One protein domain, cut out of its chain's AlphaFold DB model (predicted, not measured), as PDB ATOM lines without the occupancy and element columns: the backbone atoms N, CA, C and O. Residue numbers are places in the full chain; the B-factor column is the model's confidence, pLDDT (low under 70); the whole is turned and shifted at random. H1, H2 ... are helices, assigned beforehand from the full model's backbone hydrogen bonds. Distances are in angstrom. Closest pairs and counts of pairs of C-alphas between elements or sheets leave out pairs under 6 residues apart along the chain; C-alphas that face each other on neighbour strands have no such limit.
ATOM      1  N   ALA A  45      17.324 -14.103 -11.521       83.12
ATOM      2  CA  ALA A  45      16.242 -13.120 -11.591       83.12
ATOM      3  C   ALA A  45      14.892 -13.618 -11.021       83.12
ATOM      4  O   ALA A  45      14.290 -12.892 -10.226       83.12
ATOM      5  N   PRO A  46      14.396 -14.830 -11.352       86.75
ATOM      6  CA  PRO A  46      13.132 -15.321 -10.804       86.75
ATOM      7  C   PRO A  46      13.241 -15.802  -9.350       86.75
ATOM      8  O   PRO A  46      12.219 -15.892  -8.670       86.75
ATOM      9  N   ILE A  47      14.449 -16.102  -8.860       86.94
ATOM     10  CA  ILE A  47      14.657 -16.699  -7.533       86.94
ATOM     11  C   ILE A  47      14.154 -15.763  -6.438       86.94
ATOM     12  O   ILE A  47      13.359 -16.167  -5.592       86.94
ATOM     13  N   TYR A  48      14.558 -14.493  -6.488       85.38
ATOM     14  CA  TYR A  48      14.159 -13.514  -5.478       85.38
ATOM     15  C   TYR A  48      12.638 -13.304  -5.439       85.38
ATOM     16  O   TYR A  48      12.044 -13.263  -4.363       85.38
ATOM     17  N   ALA A  49      11.993 -13.216  -6.608       87.88
ATOM     18  CA  ALA A  49      10.542 -13.065  -6.691       87.88
ATOM     19  C   ALA A  49       9.818 -14.263  -6.056       87.88
ATOM     20  O   ALA A  49       8.892 -14.063  -5.270       87.88
ATOM     21  N   LYS A  50      10.297 -15.481  -6.333       87.81
ATOM     22  CA  LYS A  50       9.761 -16.735  -5.790       87.81
ATOM     23  C   LYS A  50       9.930 -16.823  -4.268       87.81
ATOM     24  O   LYS A  50       8.968 -17.123  -3.569       87.81
ATOM     25  N   ILE A  51      11.124 -16.515  -3.748       88.62
ATOM     26  CA  ILE A  51      11.398 -16.503  -2.298       88.62
ATOM     27  C   ILE A  51      10.492 -15.489  -1.602       88.62
ATOM     28  O   ILE A  51       9.841 -15.806  -0.609       88.62
ATOM     29  N   ARG A  52      10.414 -14.267  -2.141       89.06
ATOM     30  CA  ARG A  52       9.566 -13.213  -1.584       89.06
ATOM     31  C   ARG A  52       8.099 -13.642  -1.558       89.06
ATOM     32  O   ARG A  52       7.427 -13.434  -0.553       89.06
ATOM     33  N   GLU A  53       7.592 -14.199  -2.654       90.31
ATOM     34  CA  GLU A  53       6.214 -14.685  -2.734       90.31
ATOM     35  C   GLU A  53       5.933 -15.742  -1.663       90.31
ATOM     36  O   GLU A  53       4.961 -15.606  -0.922       90.31
ATOM     37  N   PHE A  54       6.826 -16.720  -1.505       89.94
ATOM     38  CA  PHE A  54       6.687 -17.769  -0.498       89.94
ATOM     39  C   PHE A  54       6.684 -17.214   0.935       89.94
ATOM     40  O   PHE A  54       5.813 -17.559   1.732       89.94
ATOM     41  N   ILE A  55       7.607 -16.303   1.265       89.81
ATOM     42  CA  ILE A  55       7.685 -15.702   2.607       89.81
ATOM     43  C   ILE A  55       6.392 -14.951   2.948       89.81
ATOM     44  O   ILE A  55       5.855 -15.101   4.044       89.81
ATOM     45  N   PHE A  56       5.871 -14.138   2.027       87.25
ATOM     46  CA  PHE A  56       4.699 -13.311   2.319       87.25
ATOM     47  C   PHE A  56       3.377 -14.081   2.222       87.25
ATOM     48  O   PHE A  56       2.514 -13.913   3.083       87.25
ATOM     49  N   ILE A  57       3.184 -14.902   1.189       87.50
ATOM     50  CA  ILE A  57       1.904 -15.580   0.948       87.50
ATOM     51  C   ILE A  57       1.803 -16.860   1.774       87.50
ATOM     52  O   ILE A  57       0.826 -17.046   2.495       87.50
ATOM     53  N   ASP A  58       2.799 -17.734   1.685       86.62
ATOM     54  CA  ASP A  58       2.700 -19.071   2.266       86.62
ATOM     55  C   ASP A  58       3.068 -19.078   3.747       86.62
ATOM     56  O   ASP A  58       2.337 -19.634   4.569       86.62
ATOM     57  N   PHE A  59       4.170 -18.418   4.104       88.12
ATOM     58  CA  PHE A  59       4.638 -18.389   5.485       88.12
ATOM     59  C   PHE A  59       3.875 -17.360   6.333       88.12
ATOM     60  O   PHE A  59       3.233 -17.734   7.314       88.12
ATOM     61  N   ALA A  60       3.888 -16.078   5.950       86.50
ATOM     62  CA  ALA A  60       3.301 -15.020   6.773       86.50
ATOM     63  C   ALA A  60       1.763 -15.034   6.788       86.50
ATOM     64  O   ALA A  60       1.169 -15.043   7.864       86.50
ATOM     65  N   ASN A  61       1.111 -15.063   5.620       86.25
ATOM     66  CA  ASN A  61      -0.357 -15.076   5.558       86.25
ATOM     67  C   ASN A  61      -0.953 -16.474   5.804       86.25
ATOM     68  O   ASN A  61      -2.091 -16.588   6.240       86.25
ATOM     69  N   GLY A  62      -0.222 -17.547   5.497       82.69
ATOM     70  CA  GLY A  62      -0.702 -18.918   5.678       82.69
ATOM     71  C   GLY A  62      -0.329 -19.487   7.043       82.69
ATOM     72  O   GLY A  62      -1.165 -19.611   7.938       82.69
ATOM     73  N   TYR A  63       0.939 -19.863   7.190       83.31
ATOM     74  CA  TYR A  63       1.422 -20.649   8.324       83.31
ATOM     75  C   TYR A  63       1.316 -19.901   9.667       83.31
ATOM     76  O   TYR A  63       0.780 -20.443  10.638       83.31
ATOM     77  N   LEU A  64       1.733 -18.628   9.727       84.12
ATOM     78  CA  LEU A  64       1.671 -17.836  10.967       84.12
ATOM     79  C   LEU A  64       0.235 -17.536  11.426       84.12
ATOM     80  O   LEU A  64      -0.025 -17.481  12.632       84.12
ATOM     81  N   GLU A  65      -0.717 -17.376  10.503       84.19
ATOM     82  CA  GLU A  65      -2.128 -17.185  10.863       84.19
ATOM     83  C   GLU A  65      -2.727 -18.423  11.542       84.19
ATOM     84  O   GLU A  65      -3.537 -18.288  12.465       84.19
ATOM     85  N   VAL A  66      -2.320 -19.621  11.110       81.56
ATOM     86  CA  VAL A  66      -2.742 -20.892  11.719       81.56
ATOM     87  C   VAL A  66      -2.152 -21.029  13.119       81.56
ATOM     88  O   VAL A  66      -2.897 -21.274  14.070       81.56
ATOM     89  N   ILE A  67      -0.850 -20.774  13.280       81.56
ATOM     90  CA  ILE A  67      -0.174 -20.835  14.588       81.56
ATOM     91  C   ILE A  67      -0.836 -19.903  15.598       81.56
ATOM     92  O   ILE A  67      -1.071 -20.296  16.739       81.56
ATOM     93  N   LYS A  68      -1.203 -18.686  15.180       79.69
ATOM     94  CA  LYS A  68      -1.864 -17.713  16.058       79.69
ATOM     95  C   LYS A  68      -3.199 -18.217  16.619       79.69
ATOM     96  O   LYS A  68      -3.596 -17.790  17.700       79.69
ATOM     97  N   LYS A  69      -3.906 -19.090  15.895       80.50
ATOM     98  CA  LYS A  69      -5.188 -19.668  16.334       80.50
ATOM     99  C   LYS A  69      -5.010 -20.918  17.187       80.50
ATOM    100  O   LYS A  69      -5.793 -21.133  18.103       80.50
ATOM    101  N   VAL A  70      -4.011 -21.729  16.860       77.25
ATOM    102  CA  VAL A  70      -3.783 -23.044  17.465       77.25
ATOM    103  C   VAL A  70      -2.967 -22.944  18.762       77.25
ATOM    104  O   VAL A  70      -3.214 -23.706  19.690       77.25
ATOM    105  N   ASN A  71      -2.038 -21.982  18.852       72.19
ATOM    106  CA  ASN A  71      -1.135 -21.748  19.989       72.19
ATOM    107  C   ASN A  71      -0.507 -23.035  20.569       72.19
ATOM    108  O   ASN A  71      -0.366 -23.184  21.785       72.19
ATOM    109  N   ASP A  72      -0.148 -23.974  19.690       78.44
ATOM    110  CA  ASP A  72       0.496 -25.234  20.050       78.44
ATOM    111  C   ASP A  72       2.019 -25.106  19.948       78.44
ATOM    112  O   ASP A  72       2.556 -24.566  18.976       78.44
ATOM    113  N   LYS A  73       2.729 -25.624  20.955       76.50
ATOM    114  CA  LYS A  73       4.188 -25.513  21.048       76.50
ATOM    115  C   LYS A  73       4.911 -26.230  19.903       76.50
ATOM    116  O   LYS A  73       5.888 -25.699  19.388       76.50
ATOM    117  N   SER A  74       4.413 -27.385  19.462       76.69
ATOM    118  CA  SER A  74       5.037 -28.161  18.382       76.69
ATOM    119  C   SER A  74       5.000 -27.426  17.040       76.69
ATOM    120  O   SER A  74       5.953 -27.492  16.263       76.69
ATOM    121  N   MET A  75       3.929 -26.669  16.776       76.12
ATOM    122  CA  MET A  75       3.825 -25.860  15.563       76.12
ATOM    123  C   MET A  75       4.739 -24.637  15.609       76.12
ATOM    124  O   MET A  75       5.294 -24.266  14.580       76.12
ATOM    125  N   ILE A  76       4.925 -24.030  16.783       81.75
ATOM    126  CA  ILE A  76       5.853 -22.903  16.966       81.75
ATOM    127  C   ILE A  76       7.303 -23.356  16.743       81.75
ATOM    128  O   ILE A  76       8.061 -22.677  16.046       81.75
ATOM    129  N   ASP A  77       7.673 -24.519  17.280       82.69
ATOM    130  CA  ASP A  77       9.010 -25.088  17.090       82.69
ATOM    131  C   ASP A  77       9.254 -25.411  15.602       82.69
ATOM    132  O   ASP A  77      10.290 -25.047  15.042       82.69
ATOM    133  N   ASN A  78       8.269 -25.995  14.907       82.88
ATOM    134  CA  ASN A  78       8.377 -26.249  13.467       82.88
ATOM    135  C   ASN A  78       8.427 -24.952  12.636       82.88
ATOM    136  O   ASN A  78       9.183 -24.871  11.670       82.88
ATOM    137  N   ALA A  79       7.681 -23.914  13.030       85.31
ATOM    138  CA  ALA A  79       7.751 -22.592  12.404       85.31
ATOM    139  C   ALA A  79       9.150 -21.994  12.477       85.31
ATOM    140  O   ALA A  79       9.609 -21.392  11.507       85.31
ATOM    141  N   SER A  80       9.813 -22.174  13.619       86.00
ATOM    142  CA  SER A  80      11.169 -21.684  13.846       86.00
ATOM    143  C   SER A  80      12.157 -22.404  12.926       86.00
ATOM    144  O   SER A  80      12.906 -21.744  12.215       86.00
ATOM    145  N   ASN A  81      12.057 -23.733  12.808       87.31
ATOM    146  CA  ASN A  81      12.886 -24.513  11.877       87.31
ATOM    147  C   ASN A  81      12.685 -24.090  10.408       87.31
ATOM    148  O   ASN A  81      13.645 -23.951   9.649       87.31
ATOM    149  N   ILE A  82      11.434 -23.868   9.993       86.56
ATOM    150  CA  ILE A  82      11.107 -23.381   8.643       86.56
ATOM    151  C   ILE A  82      11.693 -21.983   8.424       86.56
ATOM    152  O   ILE A  82      12.230 -21.697   7.354       86.56
ATOM    153  N   PHE A  83      11.587 -21.107   9.422       88.38
ATOM    154  CA  PHE A  83      12.114 -19.753   9.345       88.38
ATOM    155  C   PHE A  83      13.639 -19.745   9.201       88.38
ATOM    156  O   PHE A  83      14.153 -19.070   8.312       88.38
ATOM    157  N   GLU A  84      14.353 -20.558   9.981       88.31
ATOM    158  CA  GLU A  84      15.805 -20.734   9.848       88.31
ATOM    159  C   GLU A  84      16.193 -21.208   8.440       88.31
ATOM    160  O   GLU A  84      17.081 -20.633   7.804       88.31
ATOM    161  N   ALA A  85      15.479 -22.198   7.894       87.62
ATOM    162  CA  ALA A  85      15.715 -22.668   6.530       87.62
ATOM    163  C   ALA A  85      15.504 -21.554   5.485       87.62
ATOM    164  O   ALA A  85      16.287 -21.426   4.539       87.62
ATOM    165  N   LEU A  86      14.484 -20.707   5.664       88.19
ATOM    166  CA  LEU A  86      14.239 -19.555   4.792       88.19
ATOM    167  C   LEU A  86      15.340 -18.493   4.899       88.19
ATOM    168  O   LEU A  86      15.722 -17.929   3.872       88.19
ATOM    169  N   LEU A  87      15.885 -18.241   6.094       87.19
ATOM    170  CA  LEU A  87      17.008 -17.315   6.282       87.19
ATOM    171  C   LEU A  87      18.266 -17.789   5.545       87.19
ATOM    172  O   LEU A  87      18.928 -16.979   4.893       87.19
ATOM    173  N   ILE A  88      18.558 -19.094   5.570       87.19
ATOM    174  CA  ILE A  88      19.687 -19.683   4.831       87.19
ATOM    175  C   ILE A  88      19.510 -19.472   3.323       87.19
ATOM    176  O   ILE A  88      20.431 -19.016   2.644       87.19
ATOM    177  N   VAL A  89      18.316 -19.752   2.797       86.62
ATOM    178  CA  VAL A  89      17.995 -19.572   1.370       86.62
ATOM    179  C   VAL A  89      18.053 -18.098   0.951       86.62
ATOM    180  O   VAL A  89      18.394 -17.783  -0.191       86.62
ATOM    181  N   LEU A  90      17.742 -17.180   1.866       88.25
ATOM    182  CA  LEU A  90      17.738 -15.739   1.621       88.25
ATOM    183  C   LEU A  90      19.126 -15.090   1.767       88.25
ATOM    184  O   LEU A  90      19.361 -14.028   1.184       88.25
ATOM    185  N   HIS A  91      20.054 -15.715   2.500       86.00
ATOM    186  CA  HIS A  91      21.384 -15.171   2.796       86.00
ATOM    187  C   HIS A  91      22.189 -14.725   1.557       86.00
ATOM    188  O   HIS A  91      22.760 -13.636   1.604       86.00
ATOM    189  N   PRO A  92      22.182 -15.438   0.410       85.81
ATOM    190  CA  PRO A  92      22.857 -14.974  -0.807       85.81
ATOM    191  C   PRO A  92      22.343 -13.629  -1.352       85.81
ATOM    192  O   PRO A  92      23.062 -12.950  -2.081       85.81
ATOM    193  N   PHE A  93      21.108 -13.242  -1.017       84.19
ATOM    194  CA  PHE A  93      20.483 -11.993  -1.462       84.19
ATOM    195  C   PHE A  93      20.560 -10.882  -0.411       84.19
ATOM    196  O   PHE A  93      20.702  -9.713  -0.772       84.19
ATOM    197  N   MET A  94      20.438 -11.218   0.877       85.81
ATOM    198  CA  MET A  94      20.419 -10.248   1.984       85.81
ATOM    199  C   MET A  94      21.236 -10.731   3.196       85.81
ATOM    200  O   MET A  94      20.664 -10.979   4.258       85.81
ATOM    201  N   PRO A  95      22.572 -10.818   3.083       87.69
ATOM    202  CA  PRO A  95      23.408 -11.463   4.097       87.69
ATOM    203  C   PRO A  95      23.379 -10.749   5.452       87.69
ATOM    204  O   PRO A  95      23.264 -11.387   6.490       87.69
ATOM    205  N   PHE A  96      23.403  -9.414   5.452       88.94
ATOM    206  CA  PHE A  96      23.440  -8.629   6.691       88.94
ATOM    207  C   PHE A  96      22.169  -8.758   7.533       88.94
ATOM    208  O   PHE A  96      22.225  -8.672   8.755       88.94
ATOM    209  N   VAL A  97      21.015  -8.921   6.883       84.75
ATOM    210  CA  VAL A  97      19.734  -9.045   7.587       84.75
ATOM    211  C   VAL A  97      19.582 -10.454   8.141       84.75
ATOM    212  O   VAL A  97      19.109 -10.609   9.261       84.75
ATOM    213  N   THR A  98      19.995 -11.473   7.384       86.50
ATOM    214  CA  THR A  98      19.849 -12.869   7.809       86.50
ATOM    215  C   THR A  98      20.887 -13.308   8.839       86.50
ATOM    216  O   THR A  98      20.627 -14.267   9.544       86.50
ATOM    217  N   GLU A  99      22.028 -12.625   8.962       82.12
ATOM    218  CA  GLU A  99      23.023 -12.887  10.020       82.12
ATOM    219  C   GLU A  99      22.654 -12.234  11.364       82.12
ATOM    220  O   GLU A  99      23.147 -12.635  12.416       82.12
ATOM    221  N   TYR A 100      21.792 -11.214  11.338       85.00
ATOM    222  CA  TYR A 100      21.327 -10.522  12.540       85.00
ATOM    223  C   TYR A 100      20.141 -11.216  13.231       85.00
ATOM    224  O   TYR A 100      19.988 -11.084  14.447       85.00
ATOM    225  N   LEU A 101      19.276 -11.870  12.447       75.69
ATOM    226  CA  LEU A 101      18.027 -12.502  12.892       75.69
ATOM    227  C   LEU A 101      18.265 -13.910  13.436       75.69
ATOM    228  O   LEU A 101      17.619 -14.221  14.461       75.69
TER     229      LEU A 101
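This is residues 45 to 101 of the 101 residues of the protein "Anticodon_1 domain-containing protein" of Tenericutes bacterium (UniProt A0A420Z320). Two long helices, H1 and H2, lie side by side as a helical hairpin, and the short H3 folds back along the far end of H2, on the side away from H1. Residues 69 to 74, of which 69 and 70 belong to H1 and 73 and 74 to H2, stick out at the turn of this hairpin. The printed part has 57 residues with three named helices, H1, H2, H3, and no named strand: all helix. It is only just loose, close to compact, with a radius of gyration of the C-alphas of 12.3 A, and spans 36 by 22 by 12 A.

H1, residues 45 to 70, begins at C-alpha 45 (16.242, -13.120, -11.591) and is 36.7 A long. H2, residues 73 to 90, is 25.6 A long. H3, residues 95 to 100, ends at C-alpha 100 (21.327, -10.522, 12.540).

H1 and H2 touch, a hairpin at a shallow tilt of 11 degrees, opposite ways; their closest C-alphas, of Ile 67 and Met 75, are 6.5 A apart. H2, with residues 87 to 90 alone, only just touches H3, with 3 pairs of C-alphas within 8 A; the closest, of Leu 87 and Thr 98, are 5.5 A apart. They form a hairpin at a shallow tilt of 30 degrees, opposite ways. H1 and H3 are apart. Every O i to N i+4 pair is within hydrogen-bond range in H2, 15 of 22 in H1 and 1 of 2 in H3.

The C-alphas farthest apart, of Ala 45 and Asp 72, are 37.4 A apart. The printed part has no cut, and both links are tight. Mean pLDDT of the printed part is 84.7; no printed residue is under 70.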